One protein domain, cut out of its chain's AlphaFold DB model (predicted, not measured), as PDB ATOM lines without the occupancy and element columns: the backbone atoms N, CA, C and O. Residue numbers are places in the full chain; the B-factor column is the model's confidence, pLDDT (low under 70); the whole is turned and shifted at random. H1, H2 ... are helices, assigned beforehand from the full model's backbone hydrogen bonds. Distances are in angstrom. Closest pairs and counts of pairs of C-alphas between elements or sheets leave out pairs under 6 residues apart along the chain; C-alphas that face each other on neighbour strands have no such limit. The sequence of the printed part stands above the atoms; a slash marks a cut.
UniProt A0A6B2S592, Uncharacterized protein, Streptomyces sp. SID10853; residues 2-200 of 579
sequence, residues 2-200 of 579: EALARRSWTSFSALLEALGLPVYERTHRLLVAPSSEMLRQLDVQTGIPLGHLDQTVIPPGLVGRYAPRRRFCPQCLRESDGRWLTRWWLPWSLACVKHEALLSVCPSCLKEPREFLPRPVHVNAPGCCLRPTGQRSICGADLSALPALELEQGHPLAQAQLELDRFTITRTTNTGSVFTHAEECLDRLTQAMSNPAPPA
ATOM      1  N   GLU A   2      87.322  17.935  99.650       82.56
ATOM      2  CA  GLU A   2      88.301  19.032  99.407       82.56
ATOM      3  C   GLU A   2      89.741  18.637  99.782       82.56
ATOM      4  O   GLU A   2      90.652  18.795  98.977       82.56
ATOM      5  N   ALA A   3      89.938  18.052 100.970       77.62
ATOM      6  CA  ALA A   3      91.244  17.546 101.404       77.62
ATOM      7  C   ALA A   3      91.802  16.458 100.466       77.62
ATOM      8  O   ALA A   3      93.000  16.415 100.211       77.62
ATOM      9  N   LEU A   4      90.926  15.619  99.901       75.06
ATOM     10  CA  LEU A   4      91.320  14.607  98.923       75.06
ATOM     11  C   LEU A   4      91.824  15.255  97.630       75.06
ATOM     12  O   LEU A   4      92.837  14.829  97.094       75.06
ATOM     13  N   ALA A   5      91.155  16.314  97.167       73.75
ATOM     14  CA  ALA A   5      91.556  17.053  95.974       73.75
ATOM     15  C   ALA A   5      92.912  17.744  96.179       73.75
ATOM     16  O   ALA A   5      93.759  17.688  95.292       73.75
ATOM     17  N   ARG A   6      93.146  18.323  97.368       71.88
ATOM     18  CA  ARG A   6      94.457  18.878  97.742       71.88
ATOM     19  C   ARG A   6      95.548  17.819  97.716       71.88
ATOM     20  O   ARG A   6      96.547  17.991  97.031       71.88
ATOM     21  N   ARG A   7      95.319  16.700  98.406       68.62
ATOM     22  CA  ARG A   7      96.283  15.600  98.495       68.62
ATOM     23  C   ARG A   7      96.615  14.998  97.133       68.62
ATOM     24  O   ARG A   7      97.758  14.660  96.865       68.62
ATOM     25  N   SER A   8      95.610  14.862  96.278       61.91
ATOM     26  CA  SER A   8      95.768  14.361  94.916       61.91
ATOM     27  C   SER A   8      96.164  15.460  93.927       61.91
ATOM     28  O   SER A   8      95.969  15.260  92.734       61.91
ATOM     29  N   TRP A   9      96.636  16.623  94.397       60.69
ATOM     30  CA  TRP A   9      97.048  17.785  93.602       60.69
ATOM     31  C   TRP A   9      96.148  18.067  92.391       60.69
ATOM     32  O   TRP A   9      96.603  18.245  91.267       60.69
ATOM     33  N   THR A  10      94.835  18.028  92.594       63.16
ATOM     34  CA  THR A  10      93.853  18.182  91.523       63.16
ATOM     35  C   THR A  10      92.823  19.237  91.885       63.16
ATOM     36  O   THR A  10      92.459  19.431  93.050       63.16
ATOM     37  N   SER A  11      92.320  19.954  90.880       76.38
ATOM     38  CA  SER A  11      91.213  20.881  91.104       76.38
ATOM     39  C   SER A  11      90.012  20.146  91.699       76.38
ATOM     40  O   SER A  11      89.752  18.985  91.376       76.38
ATOM     41  N   PHE A  12      89.238  20.822  92.551       83.75
ATOM     42  CA  PHE A  12      88.097  20.163  93.183       83.75
ATOM     43  C   PHE A  12      87.074  19.691  92.140       83.75
ATOM     44  O   PHE A  12      86.521  18.609  92.281       83.75
ATOM     45  N   SER A  13      86.878  20.451  91.056       81.44
ATOM     46  CA  SER A  13      86.031  20.041  89.927       81.44
ATOM     47  C   SER A  13      86.536  18.773  89.241       81.44
ATOM     48  O   SER A  13      85.748  17.861  89.028       81.44
ATOM     49  N   ALA A  14      87.841  18.680  88.972       71.50
ATOM     50  CA  ALA A  14      88.420  17.503  88.327       71.50
ATOM     51  C   ALA A  14      88.337  16.254  89.220       71.50
ATOM     52  O   ALA A  14      88.073  15.163  88.720       71.50
ATOM     53  N   LEU A  15      88.497  16.402  90.545       80.25
ATOM     54  CA  LEU A  15      88.256  15.294  91.477       80.25
ATOM     55  C   LEU A  15      86.795  14.827  91.423       80.25
ATOM     56  O   LEU A  15      86.545  13.628  91.382       80.25
ATOM     57  N   LEU A  16      85.834  15.755  91.438       83.75
ATOM     58  CA  LEU A  16      84.412  15.403  91.376       83.75
ATOM     59  C   LEU A  16      84.087  14.650  90.084       83.75
ATOM     60  O   LEU A  16      83.460  13.599  90.149       83.75
ATOM     61  N   GLU A  17      84.580  15.124  88.941       81.50
ATOM     62  CA  GLU A  17      84.422  14.440  87.651       81.50
ATOM     63  C   GLU A  17      85.041  13.037  87.665       81.50
ATOM     64  O   GLU A  17      84.426  12.086  87.184       81.50
ATOM     65  N   ALA A  18      86.228  12.881  88.259       73.38
ATOM     66  CA  ALA A  18      86.883  11.581  88.394       73.38
ATOM     67  C   ALA A  18      86.090  10.596  89.271       73.38
ATOM     68  O   ALA A  18      86.109   9.397  89.006       73.38
ATOM     69  N   LEU A  19      85.372  11.101  90.278       77.38
ATOM     70  CA  LEU A  19      84.487  10.322  91.148       77.38
ATOM     71  C   LEU A  19      83.076  10.126  90.554       77.38
ATOM     72  O   LEU A  19      82.190   9.610  91.230       77.38
ATOM     73  N   GLY A  20      82.831  10.564  89.313       75.88
ATOM     74  CA  GLY A  20      81.510  10.484  88.681       75.88
ATOM     75  C   GLY A  20      80.463  11.404  89.320       75.88
ATOM     76  O   GLY A  20      79.262  11.184  89.167       75.88
ATOM     77  N   LEU A  21      80.896  12.436  90.048       83.56
ATOM     78  CA  LEU A  21      80.017  13.393  90.706       83.56
ATOM     79  C   LEU A  21      79.761  14.628  89.830       83.56
ATOM     80  O   LEU A  21      80.678  15.166  89.208       83.56
ATOM     81  N   PRO A  22      78.526  15.156  89.835       82.62
ATOM     82  CA  PRO A  22      78.190  16.381  89.129       82.62
ATOM     83  C   PRO A  22      78.916  17.589  89.731       82.62
ATOM     84  O   PRO A  22      78.920  17.819  90.945       82.62
ATOM     85  N   VAL A  23      79.478  18.415  88.850       84.56
ATOM     86  CA  VAL A  23      80.126  19.672  89.224       84.56
ATOM     87  C   VAL A  23      79.068  20.763  89.355       84.56
ATOM     88  O   VAL A  23      78.585  21.326  88.373       84.56
ATOM     89  N   TYR A  24      78.714  21.093  90.592       85.44
ATOM     90  CA  TYR A  24      77.807  22.201  90.876       85.44
ATOM     91  C   TYR A  24      78.562  23.514  91.057       85.44
ATOM     92  O   TYR A  24      79.613  23.560  91.689       85.44
ATOM     93  N   GLU A  25      77.983  24.619  90.583       84.25
ATOM     94  CA  GLU A  25      78.527  25.958  90.841       84.25
ATOM     95  C   GLU A  25      78.512  26.296  92.342       84.25
ATOM     96  O   GLU A  25      79.467  26.856  92.876       84.25
ATOM     97  N   ARG A  26      77.430  25.924  93.039       86.25
ATOM     98  CA  ARG A  26      77.263  26.154  94.477       86.25
ATOM     99  C   ARG A  26      77.628  24.905  95.272       86.25
ATOM    100  O   ARG A  26      76.974  23.875  95.133       86.25
ATOM    101  N   THR A  27      78.569  25.040  96.201       87.12
ATOM    102  CA  THR A  27      79.138  23.922  96.976       87.12
ATOM    103  C   THR A  27      78.095  23.125  97.757       87.12
ATOM    104  O   THR A  27      78.183  21.907  97.817       87.12
ATOM    105  N   HIS A  28      77.062  23.782  98.304       84.62
ATOM    106  CA  HIS A  28      76.060  23.108  99.151       84.62
ATOM    107  C   HIS A  28      75.289  22.023  98.409       84.62
ATOM    108  O   HIS A  28      74.755  21.122  99.045       84.62
ATOM    109  N   ARG A  29      75.232  22.084  97.073       87.19
ATOM    110  CA  ARG A  29      74.564  21.049  96.288       87.19
ATOM    111  C   ARG A  29      75.258  19.700  96.435       87.19
ATOM    112  O   ARG A  29      74.576  18.692  96.380       87.19
ATOM    113  N   LEU A  30      76.555  19.667  96.737       86.56
ATOM    114  CA  LEU A  30      77.260  18.426  97.069       86.56
ATOM    115  C   LEU A  30      76.799  17.807  98.398       86.56
ATOM    116  O   LEU A  30      77.016  16.623  98.599       86.56
ATOM    117  N   LEU A  31      76.154  18.576  99.280       85.75
ATOM    118  CA  LEU A  31      75.636  18.082 100.561       85.75
ATOM    119  C   LEU A  31      74.182  17.610 100.486       85.75
ATOM    120  O   LEU A  31      73.745  16.900 101.382       85.75
ATOM    121  N   VAL A  32      73.429  18.022  99.459       85.56
ATOM    122  CA  VAL A  32      71.981  17.742  99.365       85.56
ATOM    123  C   VAL A  32      71.539  17.024  98.103       85.56
ATOM    124  O   VAL A  32      70.506  16.361  98.104       85.56
ATOM    125  N   ALA A  33      72.287  17.164  97.013       81.56
ATOM    126  CA  ALA A  33      71.938  16.598  95.720       81.56
ATOM    127  C   ALA A  33      72.453  15.172  95.441       81.56
ATOM    128  O   ALA A  33      71.869  14.562  94.546       81.56
ATOM    129  N   PRO A  34      73.487  14.605  96.111       83.56
ATOM    130  CA  PRO A  34      73.897  13.227  95.827       83.56
ATOM    131  C   PRO A  34      72.719  12.267  95.993       83.56
ATOM    132  O   PRO A  34      71.966  12.400  96.954       83.56
ATOM    133  N   SER A  35      72.515  11.325  95.074       87.12
ATOM    134  CA  SER A  35      71.549  10.239  95.274       87.12
ATOM    135  C   SER A  35      72.133   9.174  96.206       87.12
ATOM    136  O   SER A  35      73.345   9.125  96.408       87.12
ATOM    137  N   SER A  36      71.289   8.301  96.762       87.19
ATOM    138  CA  SER A  36      71.779   7.165  97.556       87.19
ATOM    139  C   SER A  36      72.727   6.284  96.736       87.19
ATOM    140  O   SER A  36      73.769   5.893  97.241       87.19
ATOM    141  N   GLU A  37      72.425   6.069  95.453       88.25
ATOM    142  CA  GLU A  37      73.296   5.342  94.521       88.25
ATOM    143  C   GLU A  37      74.680   5.992  94.391       88.25
ATOM    144  O   GLU A  37      75.698   5.325  94.547       88.25
ATOM    145  N   MET A  38      74.737   7.316  94.204       88.75
ATOM    146  CA  MET A  38      76.012   8.039  94.134       88.75
ATOM    147  C   MET A  38      76.814   7.918  95.434       88.75
ATOM    148  O   MET A  38      78.030   7.774  95.387       88.75
ATOM    149  N   LEU A  39      76.155   7.968  96.596       88.06
ATOM    150  CA  LEU A  39      76.836   7.794  97.882       88.06
ATOM    151  C   LEU A  39      77.415   6.382  98.022       88.06
ATOM    152  O   LEU A  39      78.554   6.252  98.453       88.06
ATOM    153  N   ARG A  40      76.691   5.341  97.594       89.19
ATOM    154  CA  ARG A  40      77.212   3.963  97.594       89.19
ATOM    155  C   ARG A  40      78.391   3.791  96.644       89.19
ATOM    156  O   ARG A  40      79.374   3.156  97.010       89.19
ATOM    157  N   GLN A  41      78.331   4.390  95.457       85.00
ATOM    158  CA  GLN A  41      79.463   4.397  94.528       85.00
ATOM    159  C   GLN A  41      80.690   5.072  95.147       85.00
ATOM    160  O   GLN A  41      81.798   4.549  95.030       85.00
ATOM    161  N   LEU A  42      80.500   6.187  95.858       84.38
ATOM    162  CA  LEU A  42      81.581   6.852  96.583       84.38
ATOM    163  C   LEU A  42      82.125   6.009  97.734       84.38
ATOM    164  O   LEU A  42      83.344   5.939  97.869       84.38
ATOM    165  N   ASP A  43      81.268   5.371  98.539       82.44
ATOM    166  CA  ASP A  43      81.690   4.471  99.621       82.44
ATOM    167  C   ASP A  43      82.658   3.411  99.059       82.44
ATOM    168  O   ASP A  43      83.781   3.265  99.544       82.44
ATOM    169  N   VAL A  44      82.278   2.768  97.948       78.69
ATOM    170  CA  VAL A  44      83.098   1.759  97.256       78.69
ATOM    171  C   VAL A  44      84.396   2.354  96.700       78.69
ATOM    172  O   VAL A  44      85.470   1.811  96.947       78.69
ATOM    173  N   GLN A  45      84.330   3.470  95.968       75.12
ATOM    174  CA  GLN A  45      85.507   4.092  95.342       75.12
ATOM    175  C   GLN A  45      86.523   4.622  96.360       75.12
ATOM    176  O   GLN A  45      87.721   4.651  96.081       75.12
ATOM    177  N   THR A  46      86.047   5.073  97.520       72.50
ATOM    178  CA  THR A  46      86.884   5.648  98.581       72.50
ATOM    179  C   THR A  46      87.293   4.632  99.647       72.50
ATOM    180  O   THR A  46      88.124   4.961 100.494       72.50
ATOM    181  N   GLY A  47      86.755   3.409  99.600       75.31
ATOM    182  CA  GLY A  47      87.034   2.352 100.574       75.31
ATOM    183  C   GLY A  47      86.440   2.619 101.961       75.31
ATOM    184  O   GLY A  47      86.958   2.112 102.955       75.31
ATOM    185  N   ILE A  48      85.390   3.437 102.043       80.19
ATOM    186  CA  ILE A  48      84.690   3.771 103.289       80.19
ATOM    187  C   ILE A  48      83.556   2.747 103.509       80.19
ATOM    188  O   ILE A  48      82.977   2.266 102.532       80.19
ATOM    189  N   PRO A  49      83.211   2.386 104.765       83.44
ATOM    190  CA  PRO A  49      82.086   1.493 105.033       83.44
ATOM    191  C   PRO A  49      80.784   1.947 104.358       83.44
ATOM    192  O   PRO A  49      80.431   3.125 104.396       83.44
ATOM    193  N   LEU A  50      80.050   0.992 103.777       84.00
ATOM    194  CA  LEU A  50      78.790   1.262 103.081       84.00
ATOM    195  C   LEU A  50      77.790   1.989 103.991       84.00
ATOM    196  O   LEU A  50      77.526   1.557 105.113       84.00
ATOM    197  N   GLY A  51      77.205   3.077 103.487       82.81
ATOM    198  CA  GLY A  51      76.228   3.891 104.212       82.81
ATOM    199  C   GLY A  51      76.840   4.927 105.155       82.81
ATOM    200  O   GLY A  51      76.107   5.757 105.692       82.81
ATOM    201  N   HIS A  52      78.163   4.956 105.333       83.81
ATOM    202  CA  HIS A  52      78.815   5.951 106.186       83.81
ATOM    203  C   HIS A  52      78.587   7.380 105.671       83.81
ATOM    204  O   HIS A  52      78.331   8.299 106.452       83.81
ATOM    205  N   LEU A  53      78.596   7.575 104.348       85.19
ATOM    206  CA  LEU A  53      78.377   8.892 103.755       85.19
ATOM    207  C   LEU A  53      76.938   9.416 103.907       85.19
ATOM    208  O   LEU A  53      76.737  10.626 103.775       85.19
ATOM    209  N   ASP A  54      75.952   8.585 104.266       83.75
ATOM    210  CA  ASP A  54      74.566   9.036 104.496       83.75
ATOM    211  C   ASP A  54      74.447  10.011 105.678       83.75
ATOM    212  O   ASP A  54      73.524  10.827 105.725       83.75
ATOM    213  N   GLN A  55      75.399   9.951 106.614       81.25
ATOM    214  CA  GLN A  55      75.496  10.843 107.775       81.25
ATOM    215  C   GLN A  55      76.188  12.174 107.436       81.25
ATOM    216  O   GLN A  55      76.174  13.116 108.224       81.25
ATOM    217  N   THR A  56      76.815  12.259 106.260       81.31
ATOM    218  CA  THR A  56      77.583  13.435 105.820       81.31
ATOM    219  C   THR A  56      76.777  14.378 104.924       81.31
ATOM    220  O   THR A  56      77.232  15.485 104.624       81.31
ATOM    221  N   VAL A  57      75.575  13.952 104.524       87.44
ATOM    222  CA  VAL A  57      74.616  14.696 103.702       87.44
ATOM    223  C   VAL A  57      73.402  15.123 104.526       87.44
ATOM    224  O   VAL A  57      73.026  14.467 105.495       87.44
ATOM    225  N   ILE A  58      72.757  16.215 104.120       87.44
ATOM    226  CA  ILE A  58      71.576  16.764 104.802       87.44
ATOM    227  C   ILE A  58      70.345  16.720 103.882       87.44
ATOM    228  O   ILE A  58      70.500  16.734 102.656       87.44
ATOM    229  N   PRO A  59      69.115  16.686 104.428       87.19
ATOM    230  CA  PRO A  59      67.903  16.732 103.622       87.19
ATOM    231  C   PRO A  59      67.861  17.982 102.728       87.19
ATOM    232  O   PRO A  59      68.132  19.091 103.206       87.19
ATOM    233  N   PRO A  60      67.459  17.853 101.450       82.12
ATOM    234  CA  PRO A  60      67.416  18.978 100.518       82.12
ATOM    235  C   PRO A  60      66.462  20.090 100.954       82.12
ATOM    236  O   PRO A  60      66.685  21.238 100.594       82.12
ATOM    237  N   GLY A  61      65.439  19.785 101.759       82.62
ATOM    238  CA  GLY A  61      64.521  20.790 102.298       82.62
ATOM    239  C   GLY A  61      65.143  21.735 103.332       82.62
ATOM    240  O   GLY A  61      64.588  22.804 103.570       82.62
ATOM    241  N   LEU A  62      66.285  21.387 103.945       81.88
ATOM    242  CA  LEU A  62      66.916  22.234 104.972       81.88
ATOM    243  C   LEU A  62      67.660  23.435 104.382       81.88
ATOM    244  O   LEU A  62      67.840  24.450 105.056       81.88
ATOM    245  N   VAL A  63      68.103  23.329 103.127       76.56
ATOM    246  CA  VAL A  63      68.833  24.386 102.425       76.56
ATOM    247  C   VAL A  63      68.145  24.696 101.105       76.56
ATOM    248  O   VAL A  63      67.973  23.841 100.244       76.56
ATOM    249  N   GLY A  64      67.749  25.953 100.940       68.88
ATOM    250  CA  GLY A  64      67.043  26.393  99.742       68.88
ATOM    251  C   GLY A  64      67.971  26.561  98.548       68.88
ATOM    252  O   GLY A  64      69.156  26.225  98.569       68.88
ATOM    253  N   ARG A  65      67.446  27.206  97.502       63.66
ATOM    254  CA  ARG A  65      68.236  27.616  96.323       63.66
ATOM    255  C   ARG A  65      69.472  28.443  96.705       63.66
ATOM    256  O   ARG A  65      70.511  28.372  96.042       63.66
ATOM    257  N   TYR A  66      69.336  29.222  97.771       57.94
ATOM    258  CA  TYR A  66      70.402  29.965  98.417       57.94
ATOM    259  C   TYR A  66      70.653  29.309  99.769       57.94
ATOM    260  O   TYR A  66      69.766  29.251 100.617       57.94
ATOM    261  N   ALA A  67      71.853  28.768  99.951       55.69
ATOM    262  CA  ALA A  67      72.220  28.213 101.239       55.69
ATOM    263  C   ALA A  67      72.562  29.350 102.219       55.69
ATOM    264  O   ALA A  67      73.165  30.340 101.787       55.69
ATOM    265  N   PRO A  68      72.222  29.206 103.510       53.66
ATOM    266  CA  PRO A  68      72.478  30.220 104.523       53.66
ATOM    267  C   PRO A  68      73.958  30.591 104.641       53.66
ATOM    268  O   PRO A  68      74.856  29.830 104.265       53.66
ATOM    269  N   ARG A  69      74.177  31.790 105.189       59.28
ATOM    270  CA  ARG A  69      75.474  32.433 105.423       59.28
ATOM    271  C   ARG A  69      76.436  31.474 106.120       59.28
ATOM    272  O   ARG A  69      76.240  31.115 107.274       59.28
ATOM    273  N   ARG A  70      77.475  31.069 105.390       65.75
ATOM    274  CA  ARG A  70      78.426  30.039 105.812       65.75
ATOM    275  C   ARG A  70      79.454  30.652 106.738       65.75
ATOM    276  O   ARG A  70      80.406  31.285 106.275       65.75
ATOM    277  N   ARG A  71      79.215  30.485 108.028       77.25
ATOM    278  CA  ARG A  71      80.155  30.864 109.070       77.25
ATOM    279  C   ARG A  71      81.120  29.712 109.328       77.25
ATOM    280  O   ARG A  71      80.893  28.592 108.878       77.25
ATOM    281  N   PHE A  72      82.211  29.995 110.010       87.06
ATOM    282  CA  PHE A  72      83.203  28.993 110.374       87.06
ATOM    283  C   PHE A  72      83.842  29.367 111.702       87.06
ATOM    284  O   PHE A  72      83.788  30.522 112.119       87.06
ATOM    285  N   CYS A  73      84.463  28.393 112.351       90.81
ATOM    286  CA  CYS A  73      85.340  28.654 113.481       90.81
ATOM    287  C   CYS A  73      86.794  28.676 112.980       90.81
ATOM    288  O   CYS A  73      87.226  27.668 112.409       90.81
ATOM    289  N   PRO A  74      87.550  29.777 113.172       91.00
ATOM    290  CA  PRO A  74      88.969  29.837 112.811       91.00
ATOM    291  C   PRO A  74      89.790  28.718 113.461       91.00
ATOM    292  O   PRO A  74      90.613  28.090 112.801       91.00
ATOM    293  N   GLN A  75      89.507  28.413 114.733       91.50
ATOM    294  CA  GLN A  75      90.210  27.377 115.491       91.50
ATOM    295  C   GLN A  75      89.904  25.973 114.949       91.50
ATOM    296  O   GLN A  75      90.837  25.236 114.649       91.50
ATOM    297  N   CYS A  76      88.634  25.623 114.684       91.81
ATOM    298  CA  CYS A  76      88.317  24.353 114.010       91.81
ATOM    299  C   CYS A  76      88.989  24.238 112.636       91.81
ATOM    300  O   CYS A  76      89.425  23.152 112.270       91.81
ATOM    301  N   LEU A  77      89.052  25.321 111.850       89.19
ATOM    302  CA  LEU A  77      89.740  25.284 110.556       89.19
ATOM    303  C   LEU A  77      91.235  25.015 110.722       89.19
ATOM    304  O   LEU A  77      91.786  24.272 109.919       89.19
ATOM    305  N   ARG A  78      91.869  25.587 111.747       86.69
ATOM    306  CA  ARG A  78      93.284  25.358 112.053       86.69
ATOM    307  C   ARG A  78      93.548  23.915 112.475       86.69
ATOM    308  O   ARG A  78      94.452  23.285 111.951       86.69
ATOM    309  N   GLU A  79      92.728  23.386 113.377       87.56
ATOM    310  CA  GLU A  79      92.876  22.020 113.895       87.56
ATOM    311  C   GLU A  79      92.584  20.947 112.846       87.56
ATOM    312  O   GLU A  79      93.194  19.890 112.855       87.56
ATOM    313  N   SER A  80      91.638  21.203 111.941       81.81
ATOM    314  CA  SER A  80      91.186  20.218 110.952       81.81
ATOM    315  C   SER A  80      91.841  20.378 109.578       81.81
ATOM    316  O   SER A  80      91.322  19.872 108.579       81.81
ATOM    317  N   ASP A  81      92.936  21.130 109.513       75.62
ATOM    318  CA  ASP A  81      93.667  21.485 108.298       75.62
ATOM    319  C   ASP A  81      92.754  21.971 107.150       75.62
ATOM    320  O   ASP A  81      92.701  21.465 106.021       75.62
ATOM    321  N   GLY A  82      91.911  22.950 107.478       80.81
ATOM    322  CA  GLY A  82      91.008  23.614 106.547       80.81
ATOM    323  C   GLY A  82      89.759  22.820 106.163       80.81
ATOM    324  O   GLY A  82      89.101  23.187 105.177       80.81
ATOM    325  N   ARG A  83      89.414  21.741 106.880       83.94
ATOM    326  CA  ARG A  83      88.180  20.977 106.637       83.94
ATOM    327  C   ARG A  83      86.952  21.767 107.076       83.94
ATOM    328  O   ARG A  83      86.846  22.268 108.188       83.94
ATOM    329  N   TRP A  84      85.979  21.842 106.175       86.12
ATOM    330  CA  TRP A  84      84.730  22.546 106.432       86.12
ATOM    331  C   TRP A  84      83.679  21.598 107.009       86.12
ATOM    332  O   TRP A  84      83.363  20.584 106.386       86.12
ATOM    333  N   LEU A  85      83.102  21.934 108.165       85.44
ATOM    334  CA  LEU A  85      82.097  21.083 108.810       85.44
ATOM    335  C   LEU A  85      80.734  21.180 108.110       85.44
ATOM    336  O   LEU A  85      80.279  22.278 107.786       85.44
ATOM    337  N   THR A  86      80.042  20.046 107.937       83.00
ATOM    338  CA  THR A  86      78.687  19.977 107.343       83.00
ATOM    339  C   THR A  86      77.648  20.752 108.158       83.00
ATOM    340  O   THR A  86      76.752  21.371 107.586       83.00
ATOM    341  N   ARG A  87      77.793  20.812 109.488       83.50
ATOM    342  CA  ARG A  87      76.872  21.573 110.348       83.50
ATOM    343  C   ARG A  87      76.882  23.074 110.055       83.50
ATOM    344  O   ARG A  87      75.832  23.691 110.057       83.50
ATOM    345  N   TRP A  88      78.022  23.649 109.657       86.12
ATOM    346  CA  TRP A  88      78.143  25.081 109.326       86.12
ATOM    347  C   TRP A  88      77.334  25.526 108.095       86.12
ATOM    348  O   TRP A  88      77.345  26.700 107.721       86.12
ATOM    349  N   TRP A  89      76.662  24.591 107.423       82.44
ATOM    350  CA  TRP A  89      75.763  24.855 106.304       82.44
ATOM    351  C   TRP A  89      74.314  25.065 106.757       82.44
ATOM    352  O   TRP A  89      73.489  25.492 105.945       82.44
ATOM    353  N   LEU A  90      74.009  24.785 108.028       82.81
ATOM    354  CA  LEU A  90      72.691  24.960 108.622       82.81
ATOM    355  C   LEU A  90      72.441  26.439 108.967       82.81
ATOM    356  O   LEU A  90      73.360  27.140 109.394       82.81
ATOM    357  N   PRO A  91      71.201  26.939 108.804       77.50
ATOM    358  CA  PRO A  91      70.898  28.350 109.032       77.50
ATOM    359  C   PRO A  91      71.049  28.786 110.491       77.50
ATOM    360  O   PRO A  91      71.310  29.957 110.737       77.50
ATOM    361  N   TRP A  92      70.901  27.863 111.438       79.88
ATOM    362  CA  TRP A  92      70.968  28.112 112.881       79.88
ATOM    363  C   TRP A  92      72.344  27.822 113.495       79.88
ATOM    364  O   TRP A  92      72.478  27.866 114.712       79.88
ATOM    365  N   SER A  93      73.374  27.531 112.694       84.75
ATOM    366  CA  SER A  93      74.739  27.401 113.216       84.75
ATOM    367  C   SER A  93      75.347  28.778 113.468       84.75
ATOM    368  O   SER A  93      75.742  29.491 112.541       84.75
ATOM    369  N   LEU A  94      75.411  29.145 114.744       81.12
ATOM    370  CA  LEU A  94      75.820  30.459 115.229       81.12
ATOM    371  C   LEU A  94      77.135  30.421 115.999       81.12
ATOM    372  O   LEU A  94      77.957  31.321 115.825       81.12
ATOM    373  N   ALA A  95      77.346  29.384 116.804       87.94
ATOM    374  CA  ALA A  95      78.524  29.232 117.647       87.94
ATOM    375  C   ALA A  95      79.271  27.923 117.353       87.94
ATOM    376  O   ALA A  95      78.741  26.987 116.754       87.94
ATOM    377  N   CYS A  96      80.534  27.874 117.750       90.88
ATOM    378  CA  CYS A  96      81.311  26.659 117.875       90.88
ATOM    379  C   CYS A  96      81.214  26.187 119.320       90.88
ATOM    380  O   CYS A  96      81.620  26.916 120.219       90.88
ATOM    381  N   VAL A  97      80.718  24.972 119.538       91.69
ATOM    382  CA  VAL A  97      80.614  24.396 120.886       91.69
ATOM    383  C   VAL A  97      81.970  23.889 121.385       91.69
ATOM    384  O   VAL A  97      82.240  23.944 122.573       91.69
ATOM    385  N   LYS A  98      82.853  23.439 120.479       91.69
ATOM    386  CA  LYS A  98      84.202  22.959 120.835       91.69
ATOM    387  C   LYS A  98      85.090  24.075 121.391       91.69
ATOM    388  O   LYS A  98      85.881  23.839 122.292       91.69
ATOM    389  N   HIS A  99      84.970  25.262 120.808       91.00
ATOM    390  CA  HIS A  99      85.832  26.413 121.085       91.00
ATOM    391  C   HIS A  99      85.097  27.553 121.786       91.00
ATOM    392  O   HIS A  99      85.646  28.642 121.876       91.00
ATOM    393  N   GLU A 100      83.840  27.316 122.182       89.44
ATOM    394  CA  GLU A 100      82.937  28.300 122.793       89.44
ATOM    395  C   GLU A 100      83.047  29.684 122.135       89.44
ATOM    396  O   GLU A 100      83.239  30.697 122.786       89.44
ATOM    397  N   ALA A 101      82.969  29.735 120.802       87.94
ATOM    398  CA  ALA A 101      83.247  30.949 120.035       87.94
ATOM    399  C   ALA A 101      82.175  31.220 118.981       87.94
ATOM    400  O   ALA A 101      81.631  30.298 118.370       87.94
ATOM    401  N   LEU A 102      81.897  32.492 118.699       84.56
ATOM    402  CA  LEU A 102      80.987  32.888 117.632       84.56
ATOM    403  C   LEU A 102      81.584  32.544 116.262       84.56
ATOM    404  O   LEU A 102      82.736  32.871 115.960       84.56
ATOM    405  N   LEU A 103      80.783  31.929 115.388       85.62
ATOM    406  CA  LEU A 103      81.238  31.610 114.042       85.62
ATOM    407  C   LEU A 103      81.400  32.893 113.204       85.62
ATOM    408  O   LEU A 103      80.496  33.736 113.113       85.62
ATOM    409  N   SER A 104      82.554  33.010 112.553       80.25
ATOM    410  CA  SER A 104      83.029  34.210 111.863       80.25
ATOM    411  C   SER A 104      82.678  34.235 110.371       80.25
ATOM    412  O   SER A 104      82.289  33.231 109.767       80.25
ATOM    413  N   VAL A 105      82.855  35.409 109.761       79.50
ATOM    414  CA  VAL A 105      82.860  35.629 108.306       79.50
ATOM    415  C   VAL A 105      84.255  36.061 107.855       79.50
ATOM    416  O   VAL A 105      85.079  36.457 108.673       79.50
ATOM    417  N   CYS A 106      84.539  36.004 106.552       82.19
ATOM    418  CA  CYS A 106      85.831  36.469 106.048       82.19
ATOM    419  C   CYS A 106      85.934  38.002 106.161       82.19
ATOM    420  O   CYS A 106      85.129  38.687 105.523       82.19
ATOM    421  N   PRO A 107      86.930  38.557 106.877       78.81
ATOM    422  CA  PRO A 107      87.059  40.006 107.049       78.81
ATOM    423  C   PRO A 107      87.547  40.715 105.779       78.81
ATOM    424  O   PRO A 107      87.278  41.895 105.594       78.81
ATOM    425  N   SER A 108      88.230  40.000 104.879       77.31
ATOM    426  CA  SER A 108      88.779  40.582 103.649       77.31
ATOM    427  C   SER A 108      87.698  40.837 102.596       77.31
ATOM    428  O   SER A 108      87.541  41.958 102.114       77.31
ATOM    429  N   CYS A 109      86.909  39.814 102.241       78.00
ATOM    430  CA  CYS A 109      85.853  39.986 101.239       78.00
ATOM    431  C   CYS A 109      84.491  40.354 101.833       78.00
ATOM    432  O   CYS A 109      83.618  40.779 101.077       78.00
ATOM    433  N   LEU A 110      84.285  40.180 103.145       74.31
ATOM    434  CA  LEU A 110      82.988  40.348 103.820       74.31
ATOM    435  C   LEU A 110      81.869  39.499 103.182       74.31
ATOM    436  O   LEU A 110      80.685  39.827 103.270       74.31
ATOM    437  N   LYS A 111      82.255  38.419 102.491       72.44
ATOM    438  CA  LYS A 111      81.377  37.452 101.819       72.44
ATOM    439  C   LYS A 111      81.604  36.047 102.369       72.44
ATOM    440  O   LYS A 111      82.581  35.772 103.063       72.44
ATOM    441  N   GLU A 112      80.702  35.144 102.006       75.56
ATOM    442  CA  GLU A 112      80.682  33.744 102.411       75.56
ATOM    443  C   GLU A 112      81.771  32.932 101.678       75.56
ATOM    444  O   GLU A 112      81.659  32.706 100.464       75.56
ATOM    445  N   PRO A 113      82.797  32.416 102.384       78.19
ATOM    446  CA  PRO A 113      83.966  31.788 101.752       78.19
ATOM    447  C   PRO A 113      83.682  30.546 100.906       78.19
ATOM    448  O   PRO A 113      84.489  30.183 100.051       78.19
ATOM    449  N   ARG A 114      82.560  29.868 101.163       83.12
ATOM    450  CA  ARG A 114      82.204  28.577 100.553       83.12
ATOM    451  C   ARG A 114      80.882  28.605  99.785       83.12
ATOM    452  O   ARG A 114      80.283  27.557  99.554       83.12
ATOM    453  N   GLU A 115      80.355  29.775  99.407       81.25
ATOM    454  CA  GLU A 115      79.127  29.831  98.586       81.25
ATOM    455  C   GLU A 115      79.313  29.080  97.255       81.25
ATOM    456  O   GLU A 115      78.460  28.254  96.911       81.25
ATOM    457  N   PHE A 116      80.428  29.341  96.567       85.31
ATOM    458  CA  PHE A 116      80.799  28.718  95.297       85.31
ATOM    459  C   PHE A 116      81.799  27.589  95.488       85.31
ATOM    460  O   PHE A 116      82.560  27.587  96.462       85.31
ATOM    461  N   LEU A 117      81.795  26.663  94.529       86.75
ATOM    462  CA  LEU A 117      82.688  25.518  94.506       86.75
ATOM    463  C   LEU A 117      84.145  25.995  94.593       86.75
ATOM    464  O   LEU A 117      84.592  26.728  93.704       86.75
ATOM    465  N   PRO A 118      84.902  25.584  95.624       86.81
ATOM    466  CA  PRO A 118      86.301  25.959  95.760       86.81
ATOM    467  C   PRO A 118      87.140  25.169  94.745       86.81
ATOM    468  O   PRO A 118      87.729  24.143  95.055       86.81
ATOM    469  N   ARG A 119      87.161  25.611  93.485       82.12
ATOM    470  CA  ARG A 119      87.846  24.896  92.394       82.12
ATOM    471  C   ARG A 119      89.366  24.776  92.600       82.12
ATOM    472  O   ARG A 119      89.877  23.668  92.439       82.12
ATOM    473  N   PRO A 120      90.107  25.835  92.982       76.94
ATOM    474  CA  PRO A 120      91.567  25.783  93.013       76.94
ATOM    475  C   PRO A 120      92.126  25.302  94.365       76.94
ATOM    476  O   PRO A 120      93.155  25.798  94.803       76.94
ATOM    477  N   VAL A 121      91.475  24.348  95.045       76.62
ATOM    478  CA  VAL A 121      91.930  23.871  96.373       76.62
ATOM    479  C   VAL A 121      93.356  23.328  96.367       76.62
ATOM    480  O   VAL A 121      94.075  23.595  97.312       76.62
ATOM    481  N   HIS A 122      93.767  22.613  95.316       68.56
ATOM    482  CA  HIS A 122      95.117  22.055  95.165       68.56
ATOM    483  C   HIS A 122      96.261  23.074  95.128       68.56
ATOM    484  O   HIS A 122      97.365  22.728  95.511       68.56
ATOM    485  N   VAL A 123      96.010  24.310  94.690       64.25
ATOM    486  CA  VAL A 123      97.044  25.359  94.572       64.25
ATOM    487  C   VAL A 123      96.909  26.437  95.646       64.25
ATOM    488  O   VAL A 123      97.513  27.495  95.539       64.25
ATOM    489  N   ASN A 124      96.058  26.219  96.651       73.38
ATOM    490  CA  ASN A 124      95.841  27.171  97.733       73.38
ATOM    491  C   ASN A 124      95.918  26.468  99.079       73.38
ATOM    492  O   ASN A 124      95.321  25.400  99.257       73.38
ATOM    493  N   ALA A 125      96.563  27.138 100.031       73.25
ATOM    494  CA  ALA A 125      96.684  26.656 101.391       73.25
ATOM    495  C   ALA A 125      95.304  26.297 102.000       73.25
ATOM    496  O   ALA A 125      94.254  26.868 101.643       73.25
ATOM    497  N   PRO A 126      95.270  25.295 102.891       79.50
ATOM    498  CA  PRO A 126      94.068  24.930 103.622       79.50
ATOM    499  C   PRO A 126      93.564  26.114 104.454       79.50
ATOM    500  O   PRO A 126      94.298  27.031 104.791       79.50
ATOM    501  N   GLY A 127      92.258  26.153 104.722       80.94
ATOM    502  CA  GLY A 127      91.670  27.251 105.498       80.94
ATOM    503  C   GLY A 127      91.565  28.591 104.757       80.94
ATOM    504  O   GLY A 127      90.877  29.480 105.242       80.94
ATOM    505  N   CYS A 128      92.116  28.751 103.549       85.19
ATOM    506  CA  CYS A 128      91.972  29.996 102.794       85.19
ATOM    507  C   CYS A 128      90.552  30.239 102.247       85.19
ATOM    508  O   CYS A 128      89.773  29.332 101.898       85.19
ATOM    509  N   CYS A 129      90.228  31.523 102.099       85.94
ATOM    510  CA  CYS A 129      89.011  32.004 101.472       85.94
ATOM    511  C   CYS A 129      89.090  31.876  99.946       85.94
ATOM    512  O   CYS A 129      89.671  32.708  99.252       85.94
ATOM    513  N   LEU A 130      88.426  30.860  99.399       83.19
ATOM    514  CA  LEU A 130      88.407  30.581  97.956       83.19
ATOM    515  C   LEU A 130      87.235  31.262  97.233       83.19
ATOM    516  O   LEU A 130      86.857  30.864  96.134       83.19
ATOM    517  N   ARG A 131      86.650  32.296  97.854       84.19
ATOM    518  CA  ARG A 131      85.588  33.118  97.269       84.19
ATOM    519  C   ARG A 131      86.100  33.758  95.973       84.19
ATOM    520  O   ARG A 131      87.039  34.547  96.060       84.19
ATOM    521  N   PRO A 132      85.470  33.508  94.812       78.56
ATOM    522  CA  PRO A 132      85.759  34.245  93.591       78.56
ATOM    523  C   PRO A 132      85.524  35.748  93.793       78.56
ATOM    524  O   PRO A 132      84.442  36.169  94.204       78.56
ATOM    525  N   THR A 133      86.543  36.554  93.512       74.12
ATOM    526  CA  THR A 133      86.492  38.029  93.537       74.12
ATOM    527  C   THR A 133      86.448  38.628  92.126       74.12
ATOM    528  O   THR A 133      86.258  39.835  91.973       74.12
ATOM    529  N   GLY A 134      86.572  37.782  91.099       61.22
ATOM    530  CA  GLY A 134      86.547  38.109  89.673       61.22
ATOM    531  C   GLY A 134      86.411  36.837  88.824       61.22
ATOM    532  O   GLY A 134      86.162  35.759  89.361       61.22
ATOM    533  N   GLN A 135      86.591  36.934  87.499       49.12
ATOM    534  CA  GLN A 135      86.451  35.777  86.594       49.12
ATOM    535  C   GLN A 135      87.493  34.669  86.840       49.12
ATOM    536  O   GLN A 135      87.214  33.507  86.555       49.12
ATOM    537  N   ARG A 136      88.687  35.014  87.353       51.06
ATOM    538  CA  ARG A 136      89.795  34.069  87.612       51.06
ATOM    539  C   ARG A 136      90.578  34.350  88.908       51.06
ATOM    540  O   ARG A 136      91.607  33.727  89.136       51.06
ATOM    541  N   SER A 137      90.101  35.267  89.754       64.31
ATOM    542  CA  SER A 137      90.729  35.631  91.034       64.31
ATOM    543  C   SER A 137      89.877  35.180  92.219       64.31
ATOM    544  O   SER A 137      88.646  35.138  92.130       64.31
ATOM    545  N   ILE A 138      90.527  34.886  93.343       80.19
ATOM    546  CA  ILE A 138      89.886  34.516  94.613       80.19
ATOM    547  C   ILE A 138      90.289  35.486  95.732       80.19
ATOM    548  O   ILE A 138      91.122  36.364  95.529       80.19
ATOM    549  N   CYS A 139      89.663  35.371  96.903       81.44
ATOM    550  CA  CYS A 139      89.940  36.229  98.055       81.44
ATOM    551  C   CYS A 139      91.293  35.934  98.722       81.44
ATOM    552  O   CYS A 139      91.960  36.873  99.132       81.44
ATOM    553  N   GLY A 140      91.681  34.666  98.876       77.75
ATOM    554  CA  GLY A 140      92.992  34.256  99.401       77.75
ATOM    555  C   GLY A 140      93.211  34.443 100.909       77.75
ATOM    556  O   GLY A 140      94.135  33.852 101.446       77.75
ATOM    557  N   ALA A 141      92.357  35.195 101.612       82.12
ATOM    558  CA  ALA A 141      92.511  35.438 103.048       82.12
ATOM    559  C   ALA A 141      92.565  34.132 103.858       82.12
ATOM    560  O   ALA A 141      91.670  33.292 103.717       82.12
ATOM    561  N   ASP A 142      93.574  33.992 104.717       85.12
ATOM    562  CA  ASP A 142      93.683  32.877 105.654       85.12
ATOM    563  C   ASP A 142      92.611  33.008 106.743       85.12
ATOM    564  O   ASP A 142      92.610  33.942 107.545       85.12
ATOM    565  N   LEU A 143      91.647  32.086 106.732       88.38
ATOM    566  CA  LEU A 143      90.551  32.074 107.696       88.38
ATOM    567  C   LEU A 143      90.941  31.384 109.006       88.38
ATOM    568  O   LEU A 143      90.273  31.592 110.016       88.38
ATOM    569  N   SER A 144      91.985  30.554 108.990       87.44
ATOM    570  CA  SER A 144      92.478  29.816 110.154       87.44
ATOM    571  C   SER A 144      93.340  30.690 111.069       87.44
ATOM    572  O   SER A 144      93.378  30.471 112.281       87.44
ATOM    573  N   ALA A 145      93.970  31.728 110.514       85.62
ATOM    574  CA  ALA A 145      94.739  32.727 111.256       85.62
ATOM    575  C   ALA A 145      93.877  33.809 111.933       85.62
ATOM    576  O   ALA A 145      94.405  34.659 112.647       85.62
ATOM    577  N   LEU A 146      92.555  33.806 111.730       84.19
ATOM    578  CA  LEU A 146      91.681  34.814 112.330       84.19
ATOM    579  C   LEU A 146      91.563  34.629 113.854       84.19
ATOM    580  O   LEU A 146      91.497  33.488 114.326       84.19
ATOM    581  N   PRO A 147      91.482  35.730 114.629       81.25
ATOM    582  CA  PRO A 147      91.196  35.649 116.054       81.25
ATOM    583  C   PRO A 147      89.790  35.081 116.275       81.25
ATOM    584  O   PRO A 147      88.852  35.407 115.539       81.25
ATOM    585  N   ALA A 148      89.647  34.215 117.277       79.75
ATOM    586  CA  ALA A 148      88.340  33.714 117.676       79.75
ATOM    587  C   ALA A 148      87.555  34.805 118.410       79.75
ATOM    588  O   ALA A 148      88.119  35.618 119.137       79.75
ATOM    589  N   LEU A 149      86.241  34.816 118.202       82.31
ATOM    590  CA  LEU A 149      85.311  35.658 118.945       82.31
ATOM    591  C   LEU A 149      84.772  34.833 120.113       82.31
ATOM    592  O   LEU A 149      83.749  34.166 119.962       82.31
ATOM    593  N   GLU A 150      85.510  34.801 121.216       83.31
ATOM    594  CA  GLU A 150      85.207  33.964 122.381       83.31
ATOM    595  C   GLU A 150      83.880  34.368 123.038       83.31
ATOM    596  O   GLU A 150      83.533  35.549 123.128       83.31
ATOM    597  N   LEU A 151      83.112  33.365 123.450       81.81
ATOM    598  CA  LEU A 151      81.936  33.495 124.298       81.81
ATOM    599  C   LEU A 151      82.358  33.179 125.733       81.81
ATOM    600  O   LEU A 151      83.235  32.352 125.964       81.81
ATOM    601  N   GLU A 152      81.711  33.822 126.698       81.50
ATOM    602  CA  GLU A 152      81.921  33.492 128.107       81.50
ATOM    603  C   GLU A 152      81.532  32.033 128.390       81.50
ATOM    604  O   GLU A 152      80.612  31.479 127.776       81.50
ATOM    605  N   GLN A 153      82.218  31.410 129.345       80.31
ATOM    606  CA  GLN A 153      81.959  30.018 129.689       80.31
ATOM    607  C   GLN A 153      80.503  29.833 130.139       80.31
ATOM    608  O   GLN A 153      79.999  30.556 130.998       80.31
ATOM    609  N   GLY A 154      79.809  28.857 129.549       79.31
ATOM    610  CA  GLY A 154      78.393  28.608 129.835       79.31
ATOM    611  C   GLY A 154      77.417  29.604 129.194       79.31
ATOM    612  O   GLY A 154      76.239  29.598 129.548       79.31
ATOM    613  N   HIS A 155      77.861  30.428 128.237       83.56
ATOM    614  CA  HIS A 155      76.998  31.385 127.545       83.56
ATOM    615  C   HIS A 155      75.752  30.700 126.925       83.56
ATOM    616  O   HIS A 155      75.895  29.687 126.225       83.56
ATOM    617  N   PRO A 156      74.531  31.265 127.071       84.25
ATOM    618  CA  PRO A 156      73.284  30.657 126.582       84.25
ATOM    619  C   PRO A 156      73.305  30.264 125.098       84.25
ATOM    620  O   PRO A 156      72.780  29.222 124.714       84.25
ATOM    621  N   LEU A 157      73.965  31.062 124.248       83.94
ATOM    622  CA  LEU A 157      74.162  30.744 122.825       83.94
ATOM    623  C   LEU A 157      74.943  29.439 122.602       83.94
ATOM    624  O   LEU A 157      74.591  28.674 121.708       83.94
ATOM    625  N   ALA A 158      75.998  29.189 123.382       87.44
ATOM    626  CA  ALA A 158      76.793  27.971 123.262       87.44
ATOM    627  C   ALA A 158      75.986  26.746 123.718       87.44
ATOM    628  O   ALA A 158      76.028  25.706 123.062       87.44
ATOM    629  N   GLN A 159      75.176  26.893 124.774       87.88
ATOM    630  CA  GLN A 159      74.259  25.849 125.246       87.88
ATOM    631  C   GLN A 159      73.166  25.533 124.216       87.88
ATOM    632  O   GLN A 159      72.968  24.372 123.863       87.88
ATOM    633  N   ALA A 160      72.511  26.555 123.659       89.00
ATOM    634  CA  ALA A 160      71.514  26.375 122.605       89.00
ATOM    635  C   ALA A 160      72.127  25.732 121.349       89.00
ATOM    636  O   ALA A 160      71.524  24.853 120.734       89.00
ATOM    637  N   GLN A 161      73.352  26.124 120.982       89.69
ATOM    638  CA  GLN A 161      74.075  25.497 119.878       89.69
ATOM    639  C   GLN A 161      74.401  24.026 120.163       89.69
ATOM    640  O   GLN A 161      74.289  23.208 119.253       89.69
ATOM    641  N   LEU A 162      74.765  23.674 121.399       91.44
ATOM    642  CA  LEU A 162      74.995  22.290 121.813       91.44
ATOM    643  C   LEU A 162      73.721  21.442 121.701       91.44
ATOM    644  O   LEU A 162      73.791  20.314 121.217       91.44
ATOM    645  N   GLU A 163      72.563  21.970 122.108       90.88
ATOM    646  CA  GLU A 163      71.269  21.293 121.925       90.88
ATOM    647  C   GLU A 163      70.974  21.047 120.441       90.88
ATOM    648  O   GLU A 163      70.706  19.910 120.045       90.88
ATOM    649  N   LEU A 164      71.124  22.081 119.606       89.94
ATOM    650  CA  LEU A 164      70.955  21.979 118.153       89.94
ATOM    651  C   LEU A 164      71.926  20.971 117.521       89.94
ATOM    652  O   LEU A 164      71.549  20.233 116.614       89.94
ATOM    653  N   ASP A 165      73.175  20.933 117.989       88.94
ATOM    654  CA  ASP A 165      74.229  20.072 117.449       88.94
ATOM    655  C   ASP A 165      74.069  18.594 117.827       88.94
ATOM    656  O   ASP A 165      74.615  17.741 117.118       88.94
ATOM    657  N   ARG A 166      73.339  18.288 118.910       89.56
ATOM    658  CA  ARG A 166      72.984  16.921 119.336       89.56
ATOM    659  C   ARG A 166      71.850  16.321 118.507       89.56
ATOM    660  O   ARG A 166      71.736  15.096 118.430       89.56
ATOM    661  N   PHE A 167      71.025  17.154 117.878       89.06
ATOM    662  CA  PHE A 167      69.959  16.679 117.008       89.06
ATOM    663  C   PHE A 167      70.553  16.021 115.756       89.06
ATOM    664  O   PHE A 167      71.192  16.666 114.923       89.06
ATOM    665  N   THR A 168      70.356  14.709 115.616       87.38
ATOM    666  CA  THR A 168      70.941  13.947 114.509       87.38
ATOM    667  C   THR A 168      70.166  14.200 113.218       87.38
ATOM    668  O   THR A 168      68.995  13.844 113.090       87.38
ATOM    669  N   ILE A 169      70.844  14.796 112.239       86.62
ATOM    670  CA  ILE A 169      70.305  15.063 110.905       86.62
ATOM    671  C   ILE A 169      70.943  14.078 109.932       86.62
ATOM    672  O   ILE A 169      72.149  14.118 109.702       86.62
ATOM    673  N   THR A 170      70.125  13.225 109.331       85.19
ATOM    674  CA  THR A 170      70.511  12.351 108.222       85.19
ATOM    675  C   THR A 170      69.718  12.734 106.984       85.19
ATOM    676  O   THR A 170      68.736  13.476 107.053       85.19
ATOM    677  N   ARG A 171      70.107  12.203 105.823       82.94
ATOM    678  CA  ARG A 171      69.423  12.436 104.542       82.94
ATOM    679  C   ARG A 171      67.893  12.299 104.599       82.94
ATOM    680  O   ARG A 171      67.195  13.019 103.887       82.94
ATOM    681  N   THR A 172      67.388  11.350 105.383       84.12
ATOM    682  CA  THR A 172      65.966  10.980 105.444       84.12
ATOM    683  C   THR A 172      65.197  11.708 106.542       84.12
ATOM    684  O   THR A 172      63.988  11.517 106.655       84.12
ATOM    685  N   THR A 173      65.860  12.535 107.356       88.81
ATOM    686  CA  THR A 173      65.197  13.279 108.429       88.81
ATOM    687  C   THR A 173      64.141  14.229 107.855       88.81
ATOM    688  O   THR A 173      64.387  14.961 106.892       88.81
ATOM    689  N   ASN A 174      62.954  14.245 108.468       90.12
ATOM    690  CA  ASN A 174      61.882  15.151 108.075       90.12
ATOM    691  C   ASN A 174      62.316  16.612 108.295       90.12
ATOM    692  O   ASN A 174      62.710  17.015 109.385       90.12
ATOM    693  N   THR A 175      62.243  17.422 107.241       89.44
ATOM    694  CA  THR A 175      62.661  18.830 107.285       89.44
ATOM    695  C   THR A 175      61.825  19.651 108.274       89.44
ATOM    696  O   THR A 175      62.375  20.476 108.998       89.44
ATOM    697  N   GLY A 176      60.514  19.403 108.339       88.00
ATOM    698  CA  GLY A 176      59.603  20.089 109.255       88.00
ATOM    699  C   GLY A 176      59.940  19.824 110.718       88.00
ATOM    700  O   GLY A 176      60.029  20.774 111.483       88.00
ATOM    701  N   SER A 177      60.230  18.574 111.095       90.12
ATOM    702  CA  SER A 177      60.611  18.257 112.481       90.12
ATOM    703  C   SER A 177      61.938  18.900 112.888       90.12
ATOM    704  O   SER A 177      62.077  19.344 114.022       90.12
ATOM    705  N   VAL A 178      62.904  18.991 111.963       90.38
ATOM    706  CA  VAL A 178      64.175  19.697 112.208       90.38
ATOM    707  C   VAL A 178      63.911  21.184 112.449       90.38
ATOM    708  O   VAL A 178      64.476  21.765 113.368       90.38
ATOM    709  N   PHE A 179      63.049  21.800 111.636       89.94
ATOM    710  CA  PHE A 179      62.689  23.206 111.794       89.94
ATOM    711  C   PHE A 179      61.931  23.469 113.094       89.94
ATOM    712  O   PHE A 179      62.282  24.411 113.793       89.94
ATOM    713  N   THR A 180      60.970  22.623 113.465       90.25
ATOM    714  CA  THR A 180      60.275  22.723 114.756       90.25
ATOM    715  C   THR A 180      61.254  22.649 115.923       90.25
ATOM    716  O   THR A 180      61.242  23.523 116.781       90.25
ATOM    717  N   HIS A 181      62.161  21.669 115.920       90.56
ATOM    718  CA  HIS A 181      63.165  21.550 116.976       90.56
ATOM    719  C   HIS A 181      64.098  22.769 117.029       90.56
ATOM    720  O   HIS A 181      64.391  23.291 118.103       90.56
ATOM    721  N   ALA A 182      64.538  23.258 115.865       88.56
ATOM    722  CA  ALA A 182      65.368  24.453 115.794       88.56
ATOM    723  C   ALA A 182      64.638  25.694 116.330       88.56
ATOM    724  O   ALA A 182      65.248  26.494 117.034       88.56
ATOM    725  N   GLU A 183      63.345  25.836 116.034       86.62
ATOM    726  CA  GLU A 183      62.499  26.917 116.539       86.62
ATOM    727  C   GLU A 183      62.413  26.914 118.060       86.62
ATOM    728  O   GLU A 183      62.694  27.925 118.693       86.62
ATOM    729  N   GLU A 184      62.105  25.762 118.651       88.69
ATOM    730  CA  GLU A 184      61.986  25.611 120.101       88.69
ATOM    731  C   GLU A 184      63.289  25.984 120.822       88.69
ATOM    732  O   GLU A 184      63.262  26.666 121.849       88.69
ATOM    733  N   CYS A 185      64.440  25.566 120.284       87.75
ATOM    734  CA  CYS A 185      65.752  25.930 120.822       87.75
ATOM    735  C   CYS A 185      66.028  27.436 120.705       87.75
ATOM    736  O   CYS A 185      66.522  28.054 121.650       87.75
ATOM    737  N   LEU A 186      65.717  28.039 119.554       82.25
ATOM    738  CA  LEU A 186      65.944  29.466 119.318       82.25
ATOM    739  C   LEU A 186      65.009  30.343 120.159       82.25
ATOM    740  O   LEU A 186      65.454  31.373 120.656       82.25
ATOM    741  N   ASP A 187      63.764  29.927 120.380       81.06
ATOM    742  CA  ASP A 187      62.816  30.636 121.243       81.06
ATOM    743  C   ASP A 187      63.274  30.621 122.709       81.06
ATOM    744  O   ASP A 187      63.267  31.667 123.366       81.06
ATOM    745  N   ARG A 188      63.767  29.474 123.211       83.56
ATOM    746  CA  ARG A 188      64.397  29.390 124.545       83.56
ATOM    747  C   ARG A 188      65.610  30.311 124.656       83.56
ATOM    748  O   ARG A 188      65.755  31.021 125.649       83.56
ATOM    749  N   LEU A 189      66.459  30.341 123.628       82.75
ATOM    750  CA  LEU A 189      67.618  31.231 123.581       82.75
ATOM    751  C   LEU A 189      67.207  32.710 123.624       82.75
ATOM    752  O   LEU A 189      67.801  33.482 124.374       82.75
ATOM    753  N   THR A 190      66.201  33.117 122.845       76.06
ATOM    754  CA  THR A 190      65.698  34.499 122.846       76.06
ATOM    755  C   THR A 190      65.158  34.897 124.220       76.06
ATOM    756  O   THR A 190      65.443  36.000 124.687       76.06
ATOM    757  N   GLN A 191      64.441  34.001 124.902       76.19
ATOM    758  CA  GLN A 191      63.972  34.234 126.271       76.19
ATOM    759  C   GLN A 191      65.142  34.388 127.254       76.19
ATOM    760  O   GLN A 191      65.159  35.338 128.034       76.19
ATOM    761  N   ALA A 192      66.155  33.519 127.171       76.62
ATOM    762  CA  ALA A 192      67.339  33.575 128.030       76.62
ATOM    763  C   ALA A 192      68.189  34.845 127.815       76.62
ATOM    764  O   ALA A 192      68.729  35.399 128.769       76.62
ATOM    765  N   MET A 193      68.288  35.328 126.572       70.69
ATOM    766  CA  MET A 193      69.067  36.520 126.204       70.69
ATOM    767  C   MET A 193      68.312  37.850 126.325       70.69
ATOM    768  O   MET A 193      68.901  38.902 126.095       70.69
ATOM    769  N   SER A 194      67.028  37.836 126.692       62.16
ATOM    770  CA  SER A 194      66.267  39.065 126.969       62.16
ATOM    771  C   SER A 194      66.677  39.747 128.291       62.16
ATOM    772  O   SER A 194      66.172  40.820 128.605       62.16
ATOM    773  N   ASN A 195      67.634  39.166 129.031       50.25
ATOM    774  CA  ASN A 195      68.436  39.845 130.056       50.25
ATOM    775  C   ASN A 195      69.729  40.391 129.419       50.25
ATOM    776  O   ASN A 195      70.359  39.674 128.640       50.25
ATOM    777  N   PRO A 196      70.143  41.640 129.700       46.47
ATOM    778  CA  PRO A 196      71.076  42.361 128.839       46.47
ATOM    779  C   PRO A 196      72.473  41.727 128.855       46.47
ATOM    780  O   PRO A 196      73.181  41.779 129.857       46.47
ATOM    781  N   ALA A 197      72.874  41.158 127.716       44.34
ATOM    782  CA  ALA A 197      74.249  40.745 127.451       44.34
ATOM    783  C   ALA A 197      75.119  41.962 127.050       44.34
ATOM    784  O   ALA A 197      74.604  42.923 126.466       44.34
ATOM    785  N   PRO A 198      76.434  41.947 127.344       44.72
ATOM    786  CA  PRO A 198      77.327  43.089 127.146       44.72
ATOM    787  C   PRO A 198      77.486  43.536 125.671       44.72
ATOM    788  O   PRO A 198      77.377  42.735 124.738       44.72
ATOM    789  N   PRO A 199      77.806  44.827 125.435       42.75
ATOM    790  CA  PRO A 199      77.720  45.499 124.128       42.75
ATOM    791  C   PRO A 199      78.654  44.960 123.026       42.75
ATOM    792  O   PRO A 199      78.405  45.213 121.847       42.75
ATOM    793  N   ALA A 200      79.693  44.186 123.361       41.56
ATOM    794  CA  ALA A 200      80.631  43.618 122.383       41.56
ATOM    795  C   ALA A 200      80.013  42.494 121.524       41.56
ATOM    796  O   ALA A 200      80.362  42.343 120.352       41.56
TER     797      ALA A 200
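This is residues 2 to 200 of the 579 residues of an uncharacterized protein of Streptomyces sp. SID10853 (UniProt A0A6B2S592). Little regular structure: mostly loops, with helical hairpin H8-H9 at one end, H1, H2 and H4 toward the other, and H7 near the middle. The printed part has 199 residues with nine named helices, H1 to H9, and no named strand; it is all helix by class, though these hold only 72 residues. It is compact, radius of gyration of the C-alphas 17.6 A, spanning 53 by 37 by 28 A.

H9, residues 175 to 193, touches H8, residues 156 to 166, opposite ways at a shallow 18 degrees; closest C-alphas, Cys 185 and Ala 160, 6.0 A. H7, residues 86 to 89, is close to but not clearly touching H8 (C-alphas 87 and 165) and H3, residues 29 to 32 (C-alphas 86 and 31), both 7.7 A. H4, residues 36 to 46, touches H5, residues 52 to 55; closest C-alphas, Leu 39 and Leu 53, 6.2 A. H1, residues 2 to 7, and H2, residues 12 to 18, touch only at the corner; closest C-alphas, Ala 5 and Phe 12, 5.4 A. H6, residues 74 to 79, touches no helix. Every O i to N i+4 pair is within hydrogen-bond range in H1, H2, H4, H6, H8 and H9; H3, H5 and H7 are too short.

H9 runs 26.7 A, from C-alpha 175 at (62.661, 18.830, 107.285) to C-alpha 193 at (69.067, 36.520, 126.204).

The printed part has no cut. Links H5 to H6 and H7 to H8 are long. Residues under pLDDT 70 include 194 to 200.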